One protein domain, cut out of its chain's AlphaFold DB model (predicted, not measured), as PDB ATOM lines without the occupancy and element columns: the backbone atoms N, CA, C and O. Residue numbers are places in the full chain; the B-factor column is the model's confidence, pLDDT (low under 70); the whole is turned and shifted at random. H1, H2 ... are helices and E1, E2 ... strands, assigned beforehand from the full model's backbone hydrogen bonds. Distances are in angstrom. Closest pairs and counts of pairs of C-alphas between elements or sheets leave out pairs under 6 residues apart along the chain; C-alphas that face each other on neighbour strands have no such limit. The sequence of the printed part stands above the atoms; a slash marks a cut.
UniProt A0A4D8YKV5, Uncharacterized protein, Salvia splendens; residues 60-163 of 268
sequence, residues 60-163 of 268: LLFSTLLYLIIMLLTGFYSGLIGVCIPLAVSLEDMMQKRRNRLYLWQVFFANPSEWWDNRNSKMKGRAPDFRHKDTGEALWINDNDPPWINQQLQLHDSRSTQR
ATOM      1  N   LEU A  60      95.685  92.943  30.838       60.22
ATOM      2  CA  LEU A  60      94.583  92.381  31.626       60.22
ATOM      3  C   LEU A  60      94.990  91.075  32.321       60.22
ATOM      4  O   LEU A  60      94.683  90.901  33.496       60.22
ATOM      5  N   LEU A  61      95.738  90.203  31.634       70.06
ATOM      6  CA  LEU A  61      96.273  88.968  32.220       70.06
ATOM      7  C   LEU A  61      97.364  89.251  33.263       70.06
ATOM      8  O   LEU A  61      97.401  88.594  34.300       70.06
ATOM      9  N   PHE A  62      98.214  90.258  33.038       78.06
ATOM     10  CA  PHE A  62      99.180  90.710  34.043       78.06
ATOM     11  C   PHE A  62      98.485  91.295  35.276       78.06
ATOM     12  O   PHE A  62      98.904  91.018  36.395       78.06
ATOM     13  N   SER A  63      97.413  92.069  35.086       81.88
ATOM     14  CA  SER A  63      96.643  92.668  36.181       81.88
ATOM     15  C   SER A  63      95.916  91.616  37.025       81.88
ATOM     16  O   SER A  63      95.992  91.658  38.252       81.88
ATOM     17  N   THR A  64      95.275  90.618  36.402       82.88
ATOM     18  CA  THR A  64      94.612  89.533  37.146       82.88
ATOM     19  C   THR A  64      95.615  88.603  37.824       82.88
ATOM     20  O   THR A  64      95.395  88.231  38.975       82.88
ATOM     21  N   LEU A  65      96.740  88.282  37.176       87.62
ATOM     22  CA  LEU A  65      97.822  87.513  37.795       87.62
ATOM     23  C   LEU A  65      98.432  88.264  38.988       87.62
ATOM     24  O   LEU A  65      98.601  87.674  40.053       87.62
ATOM     25  N   LEU A  66      98.703  89.565  38.847       86.56
ATOM     26  CA  LEU A  66      99.199  90.410  39.934       86.56
ATOM     27  C   LEU A  66      98.188  90.493  41.085       86.56
ATOM     28  O   LEU A  66      98.585  90.373  42.240       86.56
ATOM     29  N   TYR A  67      96.891  90.630  40.795       84.56
ATOM     30  CA  TYR A  67      95.844  90.622  41.819       84.56
ATOM     31  C   TYR A  67      95.764  89.275  42.553       84.56
ATOM     32  O   TYR A  67      95.700  89.253  43.779       84.56
ATOM     33  N   LEU A  68      95.840  88.147  41.839       85.12
ATOM     34  CA  LEU A  68      95.876  86.814  42.452       85.12
ATOM     35  C   LEU A  68      97.135  86.612  43.306       85.12
ATOM     36  O   LEU A  68      97.034  86.092  44.415       85.12
ATOM     37  N   ILE A  69      98.300  87.079  42.844       88.31
ATOM     38  CA  ILE A  69      99.542  87.082  43.630       88.31
ATOM     39  C   ILE A  69      99.377  87.944  44.889       88.31
ATOM     40  O   ILE A  69      99.712  87.481  45.973       88.31
ATOM     41  N   ILE A  70      98.808  89.149  44.794       83.81
ATOM     42  CA  ILE A  70      98.542  90.016  45.955       83.81
ATOM     43  C   ILE A  70      97.559  89.350  46.930       83.81
ATOM     44  O   ILE A  70      97.794  89.382  48.136       83.81
ATOM     45  N   MET A  71      96.495  88.703  46.452       79.62
ATOM     46  CA  MET A  71      95.533  87.998  47.312       79.62
ATOM     47  C   MET A  71      96.164  86.784  48.012       79.62
ATOM     48  O   MET A  71      95.946  86.583  49.205       79.62
ATOM     49  N   LEU A  72      97.002  86.011  47.314       80.38
ATOM     50  CA  LEU A  72      97.760  84.905  47.912       80.38
ATOM     51  C   LEU A  72      98.793  85.410  48.928       80.38
ATOM     52  O   LEU A  72      98.887  84.864  50.027       80.38
ATOM     53  N   LEU A  73      99.524  86.480  48.598       79.19
ATOM     54  CA  LEU A  73     100.486  87.103  49.502       79.19
ATOM     55  C   LEU A  73      99.795  87.675  50.739       79.19
ATOM     56  O   LEU A  73     100.243  87.386  51.837       79.19
ATOM     57  N   THR A  74      98.692  88.414  50.609       77.19
ATOM     58  CA  THR A  74      97.953  88.979  51.760       77.19
ATOM     59  C   THR A  74      97.262  87.904  52.607       77.19
ATOM     60  O   THR A  74      97.265  88.006  53.838       77.19
ATOM     61  N   GLY A  75      96.749  86.828  51.999       73.44
ATOM     62  CA  GLY A  75      96.242  85.652  52.717       73.44
ATOM     63  C   GLY A  75      97.332  84.928  53.517       73.44
ATOM     64  O   GLY A  75      97.138  84.588  54.682       73.44
ATOM     65  N   PHE A  76      98.522  84.767  52.935       70.12
ATOM     66  CA  PHE A  76      99.677  84.201  53.634       70.12
ATOM     67  C   PHE A  76     100.217  85.147  54.723       70.12
ATOM     68  O   PHE A  76     100.523  84.709  55.831       70.12
ATOM     69  N   TYR A  77     100.266  86.454  54.450       66.44
ATOM     70  CA  TYR A  77     100.739  87.478  55.386       66.44
ATOM     71  C   TYR A  77      99.822  87.600  56.606       66.44
ATOM     72  O   TYR A  77     100.313  87.688  57.723       66.44
ATOM     73  N   SER A  78      98.499  87.542  56.425       69.69
ATOM     74  CA  SER A  78      97.532  87.549  57.536       69.69
ATOM     75  C   SER A  78      97.612  86.283  58.400       69.69
ATOM     76  O   SER A  78      97.560  86.387  59.627       69.69
ATOM     77  N   GLY A  79      97.834  85.110  57.794       65.00
ATOM     78  CA  GLY A  79      98.125  83.872  58.525       65.00
ATOM     79  C   GLY A  79      99.432  83.938  59.327       65.00
ATOM     80  O   GLY A  79      99.450  83.579  60.504       65.00
ATOM     81  N   LEU A  80     100.508  84.465  58.729       62.66
ATOM     82  CA  LEU A  80     101.782  84.692  59.420       62.66
ATOM     83  C   LEU A  80     101.644  85.711  60.558       62.66
ATOM     84  O   LEU A  80     102.089  85.439  61.669       62.66
ATOM     85  N   ILE A  81     100.978  86.844  60.325       65.00
ATOM     86  CA  ILE A  81     100.705  87.877  61.338       65.00
ATOM     87  C   ILE A  81      99.985  87.279  62.555       65.00
ATOM     88  O   ILE A  81     100.384  87.547  63.690       65.00
ATOM     89  N   GLY A  82      98.977  86.428  62.330       63.66
ATOM     90  CA  GLY A  82      98.206  85.781  63.396       63.66
ATOM     91  C   GLY A  82      99.023  84.864  64.316       63.66
ATOM     92  O   GLY A  82      98.632  84.663  65.463       63.66
ATOM     93  N   VAL A  83     100.165  84.347  63.852       68.56
ATOM     94  CA  VAL A  83     101.077  83.496  64.640       68.56
ATOM     95  C   VAL A  83     102.269  84.295  65.179       68.56
ATOM     96  O   VAL A  83     102.648  84.143  66.342       68.56
ATOM     97  N   CYS A  84     102.845  85.183  64.368       67.69
ATOM     98  CA  CYS A  84     104.025  85.965  64.726       67.69
ATOM     99  C   CYS A  84     103.744  87.036  65.790       67.69
ATOM    100  O   CYS A  84     104.594  87.227  66.657       67.69
ATOM    101  N   ILE A  85     102.578  87.701  65.781       71.38
ATOM    102  CA  ILE A  85     102.267  88.728  66.796       71.38
ATOM    103  C   ILE A  85     102.172  88.123  68.213       71.38
ATOM    104  O   ILE A  85     102.880  88.616  69.093       71.38
ATOM    105  N   PRO A  86     101.400  87.046  68.479       73.56
ATOM    106  CA  PRO A  86     101.364  86.432  69.811       73.56
ATOM    107  C   PRO A  86     102.730  85.929  70.301       73.56
ATOM    108  O   PRO A  86     103.045  86.054  71.486       73.56
ATOM    109  N   LEU A  87     103.562  85.394  69.398       67.00
ATOM    110  CA  LEU A  87     104.925  84.958  69.720       67.00
ATOM    111  C   LEU A  87     105.847  86.133  70.078       67.00
ATOM    112  O   LEU A  87     106.582  86.040  71.062       67.00
ATOM    113  N   ALA A  88     105.779  87.240  69.332       72.06
ATOM    114  CA  ALA A  88     106.547  88.452  69.619       72.06
ATOM    115  C   ALA A  88     106.156  89.062  70.976       72.06
ATOM    116  O   ALA A  88     107.025  89.284  71.816       72.06
ATOM    117  N   VAL A  89     104.853  89.220  71.245       73.94
ATOM    118  CA  VAL A  89     104.342  89.756  72.524       73.94
ATOM    119  C   VAL A  89     104.769  88.889  73.719       73.94
ATOM    120  O   VAL A  89     105.146  89.415  74.765       73.94
ATOM    121  N   SER A  90     104.764  87.560  73.567       82.00
ATOM    122  CA  SER A  90     105.245  86.634  74.604       82.00
ATOM    123  C   SER A  90     106.743  86.812  74.892       82.00
ATOM    124  O   SER A  90     107.159  86.886  76.053       82.00
ATOM    125  N   LEU A  91     107.563  86.950  73.842       81.75
ATOM    126  CA  LEU A  91     108.997  87.209  73.982       81.75
ATOM    127  C   LEU A  91     109.267  88.575  74.634       81.75
ATOM    128  O   LEU A  91     110.123  88.664  75.515       81.75
ATOM    129  N   GLU A  92     108.523  89.614  74.257       81.50
ATOM    130  CA  GLU A  92     108.630  90.955  74.841       81.50
ATOM    131  C   GLU A  92     108.323  90.961  76.346       81.50
ATOM    132  O   GLU A  92     109.110  91.509  77.118       81.50
ATOM    133  N   ASP A  93     107.255  90.293  76.796       87.62
ATOM    134  CA  ASP A  93     106.931  90.159  78.226       87.62
ATOM    135  C   ASP A  93     108.003  89.354  78.991       87.62
ATOM    136  O   ASP A  93     108.449  89.757  80.072       87.62
ATOM    137  N   MET A  94     108.512  88.260  78.410       86.38
ATOM    138  CA  MET A  94     109.639  87.512  78.986       86.38
ATOM    139  C   MET A  94     110.908  88.372  79.113       86.38
ATOM    140  O   MET A  94     111.592  88.329  80.145       86.38
ATOM    141  N   MET A  95     111.226  89.172  78.093       87.25
ATOM    142  CA  MET A  95     112.360  90.097  78.120       87.25
ATOM    143  C   MET A  95     112.128  91.243  79.108       87.25
ATOM    144  O   MET A  95     113.058  91.603  79.833       87.25
ATOM    145  N   GLN A  96     110.906  91.769  79.224       88.50
ATOM    146  CA  GLN A  96     110.568  92.801  80.201       88.50
ATOM    147  C   GLN A  96     110.725  92.291  81.634       88.50
ATOM    148  O   GLN A  96     111.362  92.957  82.448       88.50
ATOM    149  N   LYS A  97     110.241  91.080  81.934       88.12
ATOM    150  CA  LYS A  97     110.444  90.426  83.239       88.12
ATOM    151  C   LYS A  97     111.927  90.254  83.566       88.12
ATOM    152  O   LYS A  97     112.338  90.539  84.691       88.12
ATOM    153  N   ARG A  98     112.753  89.864  82.584       87.75
ATOM    154  CA  ARG A  98     114.215  89.778  82.758       87.75
ATOM    155  C   ARG A  98     114.845  91.156  83.011       87.75
ATOM    156  O   ARG A  98     115.639  91.271  83.940       87.75
ATOM    157  N   ARG A  99     114.475  92.192  82.244       87.62
ATOM    158  CA  ARG A  99     114.959  93.576  82.435       87.62
ATOM    159  C   ARG A  99     114.592  94.121  83.814       87.62
ATOM    160  O   ARG A  99     115.478  94.580  84.526       87.62
ATOM    161  N   ASN A 100     113.329  93.988  84.222       91.38
ATOM    162  CA  ASN A 100     112.855  94.418  85.538       91.38
ATOM    163  C   ASN A 100     113.629  93.712  86.663       91.38
ATOM    164  O   ASN A 100     114.085  94.370  87.592       91.38
ATOM    165  N   ARG A 101     113.863  92.394  86.564       90.81
ATOM    166  CA  ARG A 101     114.648  91.660  87.573       90.81
ATOM    167  C   ARG A 101     116.099  92.150  87.665       90.81
ATOM    168  O   ARG A 101     116.615  92.300  88.766       90.81
ATOM    169  N   LEU A 102     116.751  92.430  86.532       90.44
ATOM    170  CA  LEU A 102     118.107  92.998  86.512       90.44
ATOM    171  C   LEU A 102     118.150  94.423  87.083       90.44
ATOM    172  O   LEU A 102     119.098  94.765  87.785       90.44
ATOM    173  N   TYR A 103     117.116  95.228  86.835       90.94
ATOM    174  CA  TYR A 103     116.965  96.550  87.440       90.94
ATOM    175  C   TYR A 103     116.830  96.465  88.970       90.94
ATOM    176  O   TYR A 103     117.557  97.159  89.676       90.94
ATOM    177  N   LEU A 104     116.002  95.554  89.499       92.25
ATOM    178  CA  LEU A 104     115.892  95.340  90.951       92.25
ATOM    179  C   LEU A 104     117.232  94.923  91.582       92.25
ATOM    180  O   LEU A 104     117.576  95.422  92.650       92.25
ATOM    181  N   TRP A 105     118.033  94.090  90.905       92.88
ATOM    182  CA  TRP A 105     119.405  93.793  91.341       92.88
ATOM    183  C   TRP A 105     120.293  95.044  91.391       92.88
ATOM    184  O   TRP A 105     121.032  95.232  92.355       92.88
ATOM    185  N   GLN A 106     120.218  95.925  90.390       89.50
ATOM    186  CA  GLN A 106     120.976  97.183  90.385       89.50
ATOM    187  C   GLN A 106     120.544  98.123  91.520       89.50
ATOM    188  O   GLN A 106     121.407  98.714  92.168       89.50
ATOM    189  N   VAL A 107     119.239  98.230  91.796       91.44
ATOM    190  CA  VAL A 107     118.696  99.019  92.918       91.44
ATOM    191  C   VAL A 107     119.146  98.438  94.265       91.44
ATOM    192  O   VAL A 107     119.617  99.188  95.120       91.44
ATOM    193  N   PHE A 108     119.096  97.112  94.429       92.12
ATOM    194  CA  PHE A 108     119.611  96.418  95.613       92.12
ATOM    195  C   PHE A 108     121.090  96.738  95.870       92.12
ATOM    196  O   PHE A 108     121.436  97.190  96.958       92.12
ATOM    197  N   PHE A 109     121.970  96.584  94.874       88.38
ATOM    198  CA  PHE A 109     123.398  96.882  95.053       88.38
ATOM    199  C   PHE A 109     123.712  98.385  95.160       88.38
ATOM    200  O   PHE A 109     124.788  98.746  95.642       88.38
ATOM    201  N   ALA A 110     122.805  99.271  94.736       88.62
ATOM    202  CA  ALA A 110     122.947 100.712  94.927       88.62
ATOM    203  C   ALA A 110     122.673 101.138  96.379       88.62
ATOM    204  O   ALA A 110     123.414 101.971  96.900       88.62
ATOM    205  N   ASN A 111     121.660 100.560  97.034       89.88
ATOM    206  CA  ASN A 111     121.378 100.795  98.452       89.88
ATOM    207  C   ASN A 111     120.868  99.514  99.156       89.88
ATOM    208  O   ASN A 111     119.659  99.351  99.345       89.88
ATOM    209  N   PRO A 112     121.774  98.609  99.593       89.50
ATOM    210  CA  PRO A 112     121.386  97.348 100.232       89.50
ATOM    211  C   PRO A 112     120.624  97.537 101.551       89.50
ATOM    212  O   PRO A 112     119.868  96.660 101.962       89.50
ATOM    213  N   SER A 113     120.796  98.689 102.211       88.81
ATOM    214  CA  SER A 113     120.127  99.033 103.471       88.81
ATOM    215  C   SER A 113     118.608  99.118 103.344       88.81
ATOM    216  O   SER A 113     117.930  98.866 104.340       88.81
ATOM    217  N   GLU A 114     118.058  99.420 102.162       92.69
ATOM    218  CA  GLU A 114     116.600  99.513 101.960       92.69
ATOM    219  C   GLU A 114     115.914  98.170 101.721       92.69
ATOM    220  O   GLU A 114     114.704  98.105 101.510       92.69
ATOM    221  N   TRP A 115     116.665  97.074 101.801       93.81
ATOM    222  CA  TRP A 115     116.162  95.735 101.546       93.81
ATOM    223  C   TRP A 115     116.223  94.876 102.807       93.81
ATOM    224  O   TRP A 115     117.220  94.829 103.526       93.81
ATOM    225  N   TRP A 116     115.134  94.162 103.074       91.06
ATOM    226  CA  TRP A 116     115.117  93.057 104.022       91.06
ATOM    227  C   TRP A 116     115.731  91.824 103.365       91.06
ATOM    228  O   TRP A 116     115.176  91.314 102.392       91.06
ATOM    229  N   ASP A 117     116.837  91.334 103.918       91.62
ATOM    230  CA  ASP A 117     117.406  90.027 103.593       91.62
ATOM    231  C   ASP A 117     116.667  88.933 104.374       91.62
ATOM    232  O   ASP A 117     116.760  88.844 105.601       91.62
ATOM    233  N   ASN A 118     115.915  88.106 103.651       90.56
ATOM    234  CA  ASN A 118     115.100  87.027 104.201       90.56
ATOM    235  C   ASN A 118     115.699  85.636 103.946       90.56
ATOM    236  O   ASN A 118     115.074  84.633 104.297       90.56
ATOM    237  N   ARG A 119     116.907  85.537 103.369       88.31
ATOM    238  CA  ARG A 119     117.521  84.251 102.978       88.31
ATOM    239  C   ARG A 119     117.608  83.252 104.136       88.31
ATOM    240  O   ARG A 119     117.384  82.063 103.938       88.31
ATOM    241  N   ASN A 120     117.851  83.747 105.352       82.44
ATOM    242  CA  ASN A 120     117.952  82.937 106.572       82.44
ATOM    243  C   ASN A 120     116.622  82.772 107.343       82.44
ATOM    244  O   ASN A 120     116.544  81.932 108.235       82.44
ATOM    245  N   SER A 121     115.583  83.561 107.041       76.81
ATOM    246  CA  SER A 121     114.283  83.560 107.751       76.81
ATOM    247  C   SER A 121     113.145  82.895 106.955       76.81
ATOM    248  O   SER A 121     112.017  82.755 107.436       76.81
ATOM    249  N   LYS A 122     113.432  82.467 105.724       77.69
ATOM    250  CA  LYS A 122     112.484  81.943 104.736       77.69
ATOM    251  C   LYS A 122     111.916  80.562 105.107       77.69
ATOM    252  O   LYS A 122     112.402  79.525 104.673       77.69
ATOM    253  N   MET A 123     110.784  80.552 105.818       66.56
ATOM    254  CA  MET A 123     110.030  79.327 106.164       66.56
ATOM    255  C   MET A 123     109.479  78.528 104.963       66.56
ATOM    256  O   MET A 123     109.064  77.382 105.126       66.56
ATOM    257  N   LYS A 124     109.383  79.125 103.765       69.31
ATOM    258  CA  LYS A 124     108.817  78.486 102.562       69.31
ATOM    259  C   LYS A 124     109.603  78.908 101.324       69.31
ATOM    260  O   LYS A 124     109.737  80.102 101.077       69.31
ATOM    261  N   GLY A 125     109.990  77.954 100.474       70.75
ATOM    262  CA  GLY A 125     110.778  78.209  99.254       70.75
ATOM    263  C   GLY A 125     110.193  79.242  98.273       70.75
ATOM    264  O   GLY A 125     110.933  79.808  97.479       70.75
ATOM    265  N   ARG A 126     108.887  79.545  98.359       77.38
ATOM    266  CA  ARG A 126     108.205  80.564  97.538       77.38
ATOM    267  C   ARG A 126     108.336  82.009  98.043       77.38
ATOM    268  O   ARG A 126     108.053  82.917  97.269       77.38
ATOM    269  N   ALA A 127     108.719  82.250  99.299       83.50
ATOM    270  CA  ALA A 127     108.906  83.620  99.792       83.50
ATOM    271  C   ALA A 127     110.081  84.309  99.061       83.50
ATOM    272  O   ALA A 127     110.975  83.602  98.587       83.50
ATOM    273  N   PRO A 128     110.100  85.647  98.936       90.06
ATOM    274  CA  PRO A 128     111.233  86.351  98.344       90.06
ATOM    275  C   PRO A 128     112.476  86.257  99.226       90.06
ATOM    276  O   PRO A 128     112.374  86.182 100.451       90.06
ATOM    277  N   ASP A 129     113.643  86.269  98.590       91.19
ATOM    278  CA  ASP A 129     114.942  86.246  99.265       91.19
ATOM    279  C   ASP A 129     115.332  87.648  99.738       91.19
ATOM    280  O   ASP A 129     115.820  87.798 100.856       91.19
ATOM    281  N   PHE A 130     115.003  88.680  98.952       93.19
ATOM    282  CA  PHE A 130     115.066  90.079  99.379       93.19
ATOM    283  C   PHE A 130     113.732  90.788  99.145       93.19
ATOM    284  O   PHE A 130     113.045  90.533  98.152       93.19
ATOM    285  N   ARG A 131     113.365  91.702 100.047       94.19
ATOM    286  CA  ARG A 131     112.171  92.549  99.901       94.19
ATOM    287  C   ARG A 131     112.489  94.003 100.233       94.19
ATOM    288  O   ARG A 131     112.932  94.270 101.348       94.19
ATOM    289  N   HIS A 132     112.209  94.933  99.326       95.00
ATOM    290  CA  HIS A 132     112.356  96.364  99.595       95.00
ATOM    291  C   HIS A 132     111.448  96.780 100.764       95.00
ATOM    292  O   HIS A 132     110.313  96.301 100.889       95.00
ATOM    293  N   LYS A 133     111.940  97.665 101.632       93.75
ATOM    294  CA  LYS A 133     111.227  98.160 102.816       93.75
ATOM    295  C   LYS A 133     109.941  98.886 102.430       93.75
ATOM    296  O   LYS A 133     108.861  98.389 102.757       93.75
ATOM    297  N   ASP A 134     110.075  99.967 101.661       91.88
ATOM    298  CA  ASP A 134     108.955 100.853 101.310       91.88
ATOM    299  C   ASP A 134     108.120 100.366 100.119       91.88
ATOM    300  O   ASP A 134     106.917 100.158 100.257       91.88
ATOM    301  N   THR A 135     108.741 100.130  98.953       92.75
ATOM    302  CA  THR A 135     108.016  99.725  97.728       92.75
ATOM    303  C   THR A 135     107.415  98.322  97.831       92.75
ATOM    304  O   THR A 135     106.482  97.982  97.107       92.75
ATOM    305  N   GLY A 136     107.948  97.484  98.728       92.12
ATOM    306  CA  GLY A 136     107.562  96.084  98.862       92.12
ATOM    307  C   GLY A 136     107.992  95.193  97.696       92.12
ATOM    308  O   GLY A 136     107.583  94.028  97.667       92.12
ATOM    309  N   GLU A 137     108.806  95.709  96.767       93.62
ATOM    310  CA  GLU A 137     109.363  94.954  95.646       93.62
ATOM    311  C   GLU A 137     110.137  93.729  96.130       93.62
ATOM    312  O   GLU A 137     110.766  93.733  97.189       93.62
ATOM    313  N   ALA A 138     110.056  92.656  95.352       92.94
ATOM    314  CA  ALA A 138     110.439  91.321  95.770       92.94
ATOM    315  C   ALA A 138     111.450  90.723  94.789       92.94
ATOM    316  O   ALA A 138     111.251  90.760  93.573       92.94
ATOM    317  N   LEU A 139     112.528  90.163  95.332       93.25
ATOM    318  CA  LEU A 139     113.655  89.638  94.577       93.25
ATOM    319  C   LEU A 139     113.967  88.213  95.045       93.25
ATOM    320  O   LEU A 139     113.985  87.923  96.243       93.25
ATOM    321  N   TRP A 140     114.196  87.328  94.081       92.25
ATOM    322  CA  TRP A 140     114.541  85.924  94.296       92.25
ATOM    323  C   TRP A 140     115.896  85.645  93.655       92.25
ATOM    324  O   TRP A 140     116.157  86.125  92.546       92.25
ATOM    325  N   ILE A 141     116.735  84.864  94.336       90.44
ATOM    326  CA  ILE A 141     117.972  84.334  93.754       90.44
ATOM    327  C   ILE A 141     117.596  83.109  92.922       90.44
ATOM    328  O   ILE A 141     117.094  82.130  93.471       90.44
ATOM    329  N   ASN A 142     117.861  83.144  91.614       87.25
ATOM    330  CA  ASN A 142     117.658  81.994  90.733       87.25
ATOM    331  C   ASN A 142     118.972  81.612  90.035       87.25
ATOM    332  O   ASN A 142     119.776  82.475  89.693       87.25
ATOM    333  N   ASP A 143     119.127  80.337  89.679       84.94
ATOM    334  CA  ASP A 143     120.310  79.840  88.950       84.94
ATOM    335  C   ASP A 143     120.493  80.488  87.561       84.94
ATOM    336  O   ASP A 143     121.594  80.552  87.024       84.94
ATOM    337  N   ASN A 144     119.405  81.023  86.994       85.75
ATOM    338  CA  ASN A 144     119.377  81.753  85.723       85.75
ATOM    339  C   ASN A 144     119.748  83.249  85.858       85.75
ATOM    340  O   ASN A 144     119.436  84.041  84.962       85.75
ATOM    341  N   ASP A 145     120.294  83.691  86.991       87.62
ATOM    342  CA  ASP A 145     120.823  85.048  87.155       87.62
ATOM    343  C   ASP A 145     122.283  85.154  86.671       87.62
ATOM    344  O   ASP A 145     123.065  84.220  86.857       87.62
ATOM    345  N   PRO A 146     122.685  86.276  86.033       87.12
ATOM    346  CA  PRO A 146     124.071  86.511  85.637       87.12
ATOM    347  C   PRO A 146     125.102  86.211  86.744       87.12
ATOM    348  O   PRO A 146     124.912  86.662  87.876       87.12
ATOM    349  N   PRO A 147     126.242  85.553  86.433       85.12
ATOM    350  CA  PRO A 147     127.224  85.126  87.439       85.12
ATOM    351  C   PRO A 147     127.742  86.240  88.360       85.12
ATOM    352  O   PRO A 147     128.072  85.980  89.518       85.12
ATOM    353  N   TRP A 148     127.773  87.485  87.872       85.44
ATOM    354  CA  TRP A 148     128.196  88.645  88.656       85.44
ATOM    355  C   TRP A 148     127.295  88.909  89.870       85.44
ATOM    356  O   TRP A 148     127.798  89.394  90.878       85.44
ATOM    357  N   ILE A 149     126.002  88.561  89.830       88.56
ATOM    358  CA  ILE A 149     125.082  88.746  90.968       88.56
ATOM    359  C   ILE A 149     125.526  87.874  92.141       88.56
ATOM    360  O   ILE A 149     125.701  88.371  93.250       88.56
ATOM    361  N   ASN A 150     125.793  86.593  91.883       86.19
ATOM    362  CA  ASN A 150     126.237  85.651  92.910       86.19
ATOM    363  C   ASN A 150     127.613  86.038  93.478       86.19
ATOM    364  O   ASN A 150     127.819  85.960  94.688       86.19
ATOM    365  N   GLN A 151     128.528  86.533  92.637       85.31
ATOM    366  CA  GLN A 151     129.820  87.065  93.089       85.31
ATOM    367  C   GLN A 151     129.655  88.318  93.968       85.31
ATOM    368  O   GLN A 151     130.244  88.399  95.044       85.31
ATOM    369  N   GLN A 152     128.822  89.280  93.558       86.75
ATOM    370  CA  GLN A 152     128.564  90.500  94.334       86.75
ATOM    371  C   GLN A 152     127.842  90.202  95.658       86.75
ATOM    372  O   GLN A 152     128.166  90.821  96.671       86.75
ATOM    373  N   LEU A 153     126.936  89.218  95.696       90.31
ATOM    374  CA  LEU A 153     126.322  88.734  96.938       90.31
ATOM    375  C   LEU A 153     127.363  88.146  97.902       90.31
ATOM    376  O   LEU A 153     127.387  88.527  99.068       90.31
ATOM    377  N   GLN A 154     128.277  87.295  97.427       88.44
ATOM    378  CA  GLN A 154     129.356  86.741  98.263       88.44
ATOM    379  C   GLN A 154     130.288  87.838  98.823       88.44
ATOM    380  O   GLN A 154     130.689  87.793  99.993       88.44
ATOM    381  N   LEU A 155     130.603  88.860  98.018       86.69
ATOM    382  CA  LEU A 155     131.383  90.030  98.447       86.69
ATOM    383  C   LEU A 155     130.624  90.915  99.451       86.69
ATOM    384  O   LEU A 155     131.219  91.442 100.392       86.69
ATOM    385  N   HIS A 156     129.312  91.072  99.284       83.12
ATOM    386  CA  HIS A 156     128.460  91.776 100.239       83.12
ATOM    387  C   HIS A 156     128.381  91.027 101.582       83.12
ATOM    388  O   HIS A 156     128.576  91.619 102.649       83.12
ATOM    389  N   ASP A 157     128.172  89.714 101.537       85.88
ATOM    390  CA  ASP A 157     127.988  88.884 102.725       85.88
ATOM    391  C   ASP A 157     129.269  88.793 103.562       85.88
ATOM    392  O   ASP A 157     129.205  88.968 104.781       85.88
ATOM    393  N   SER A 158     130.431  88.629 102.923       84.62
ATOM    394  CA  SER A 158     131.745  88.638 103.590       84.62
ATOM    395  C   SER A 158     132.073  89.985 104.253       84.62
ATOM    396  O   SER A 158     132.556  90.018 105.387       84.62
ATOM    397  N   ARG A 159     131.717  91.117 103.629       79.00
ATOM    398  CA  ARG A 159     131.799  92.441 104.279       79.00
ATOM    399  C   ARG A 159     130.848  92.547 105.480       79.00
ATOM    400  O   ARG A 159     131.198  93.152 106.495       79.00
ATOM    401  N   SER A 160     129.659  91.942 105.399       71.31
ATOM    402  CA  SER A 160     128.675  91.943 106.494       71.31
ATOM    403  C   SER A 160     129.110  91.112 107.710       71.31
ATOM    404  O   SER A 160     128.737  91.438 108.840       71.31
ATOM    405  N   THR A 161     129.867  90.029 107.507       71.12
ATOM    406  CA  THR A 161     130.386  89.193 108.601       71.12
ATOM    407  C   THR A 161     131.610  89.836 109.239       71.12
ATOM    408  O   THR A 161     131.668  89.905 110.464       71.12
ATOM    409  N   GLN A 162     132.516  90.421 108.447       67.62
ATOM    410  CA  GLN A 162     133.664  91.172 108.967       67.62
ATOM    411  C   GLN A 162     133.231  92.361 109.844       67.62
ATOM    412  O   GLN A 162     133.788  92.563 110.918       67.62
ATOM    413  N   ARG A 163     132.186  93.108 109.453       60.38
ATOM    414  CA  ARG A 163     131.623  94.192 110.288       60.38
ATOM    415  C   ARG A 163     131.022  93.701 111.609       60.38
ATOM    416  O   ARG A 163     131.089  94.420 112.600       60.38
TER     417      ARG A 163
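This is residues 60 to 163 of the 268 residues of an uncharacterized protein of Salvia splendens (UniProt A0A4D8YKV5). One long helix, H1, sticks out with its residues 60 to 97 like a handle from a small head at its other end. The head holds the last part of H1, the small hairpin E1 and E2 with its loops, and the beginning of H2, whose residues 157 to 163 stick out at the far end. The printed part has 104 residues, with two named helices and two named strands in the order H1, E1, E2, H2; the sheet, E1 - E2, is antiparallel, and the class is mostly helix. The whole is extended, a rod spanning 87 by 25 by 24 A, with a radius of gyration of the C-alphas of 24.9 A.

Strand E1 is residues 115 to 117 and E2 residues 130 to 132. Helix H1, residues 60 to 110, begins at C-alpha 60 (94.583, 92.381, 31.626) and is 69.9 A long. It has a kink of 30 degrees near residue 81. Helix H2, residues 147 to 163, is 25.0 A long and ends at C-alpha 163 (131.623, 94.192, 110.288).

E1 and E2 form a hairpin, with N 116 and O 131 within hydrogen-bond range at 2.8 A. H1 and E2 are near each other, with 7 pairs of C-alphas within 10 A. The closest C-alphas of H1 and E1, those of Phe 108 and Trp 115, are 6.9 A apart. H1 and H2 are close but not clearly touching, Trp 105 and Ile 149 having the closest C-alphas at 7.6 A. They run the same way at a shallow tilt of 12 degrees. E1 and H2 are apart. Every O i to N i+4 pair is within hydrogen-bond range in H2, and 45 of 47 in H1.

The C-alphas of Leu 60 and Arg 163, the two farthest apart, are 87.0 A apart. The printed part has no cut. The links E1 to E2 and E2 to H2 are long. Mean pLDDT of the printed part is 83.0; residues 77 to 84 are among those under 70.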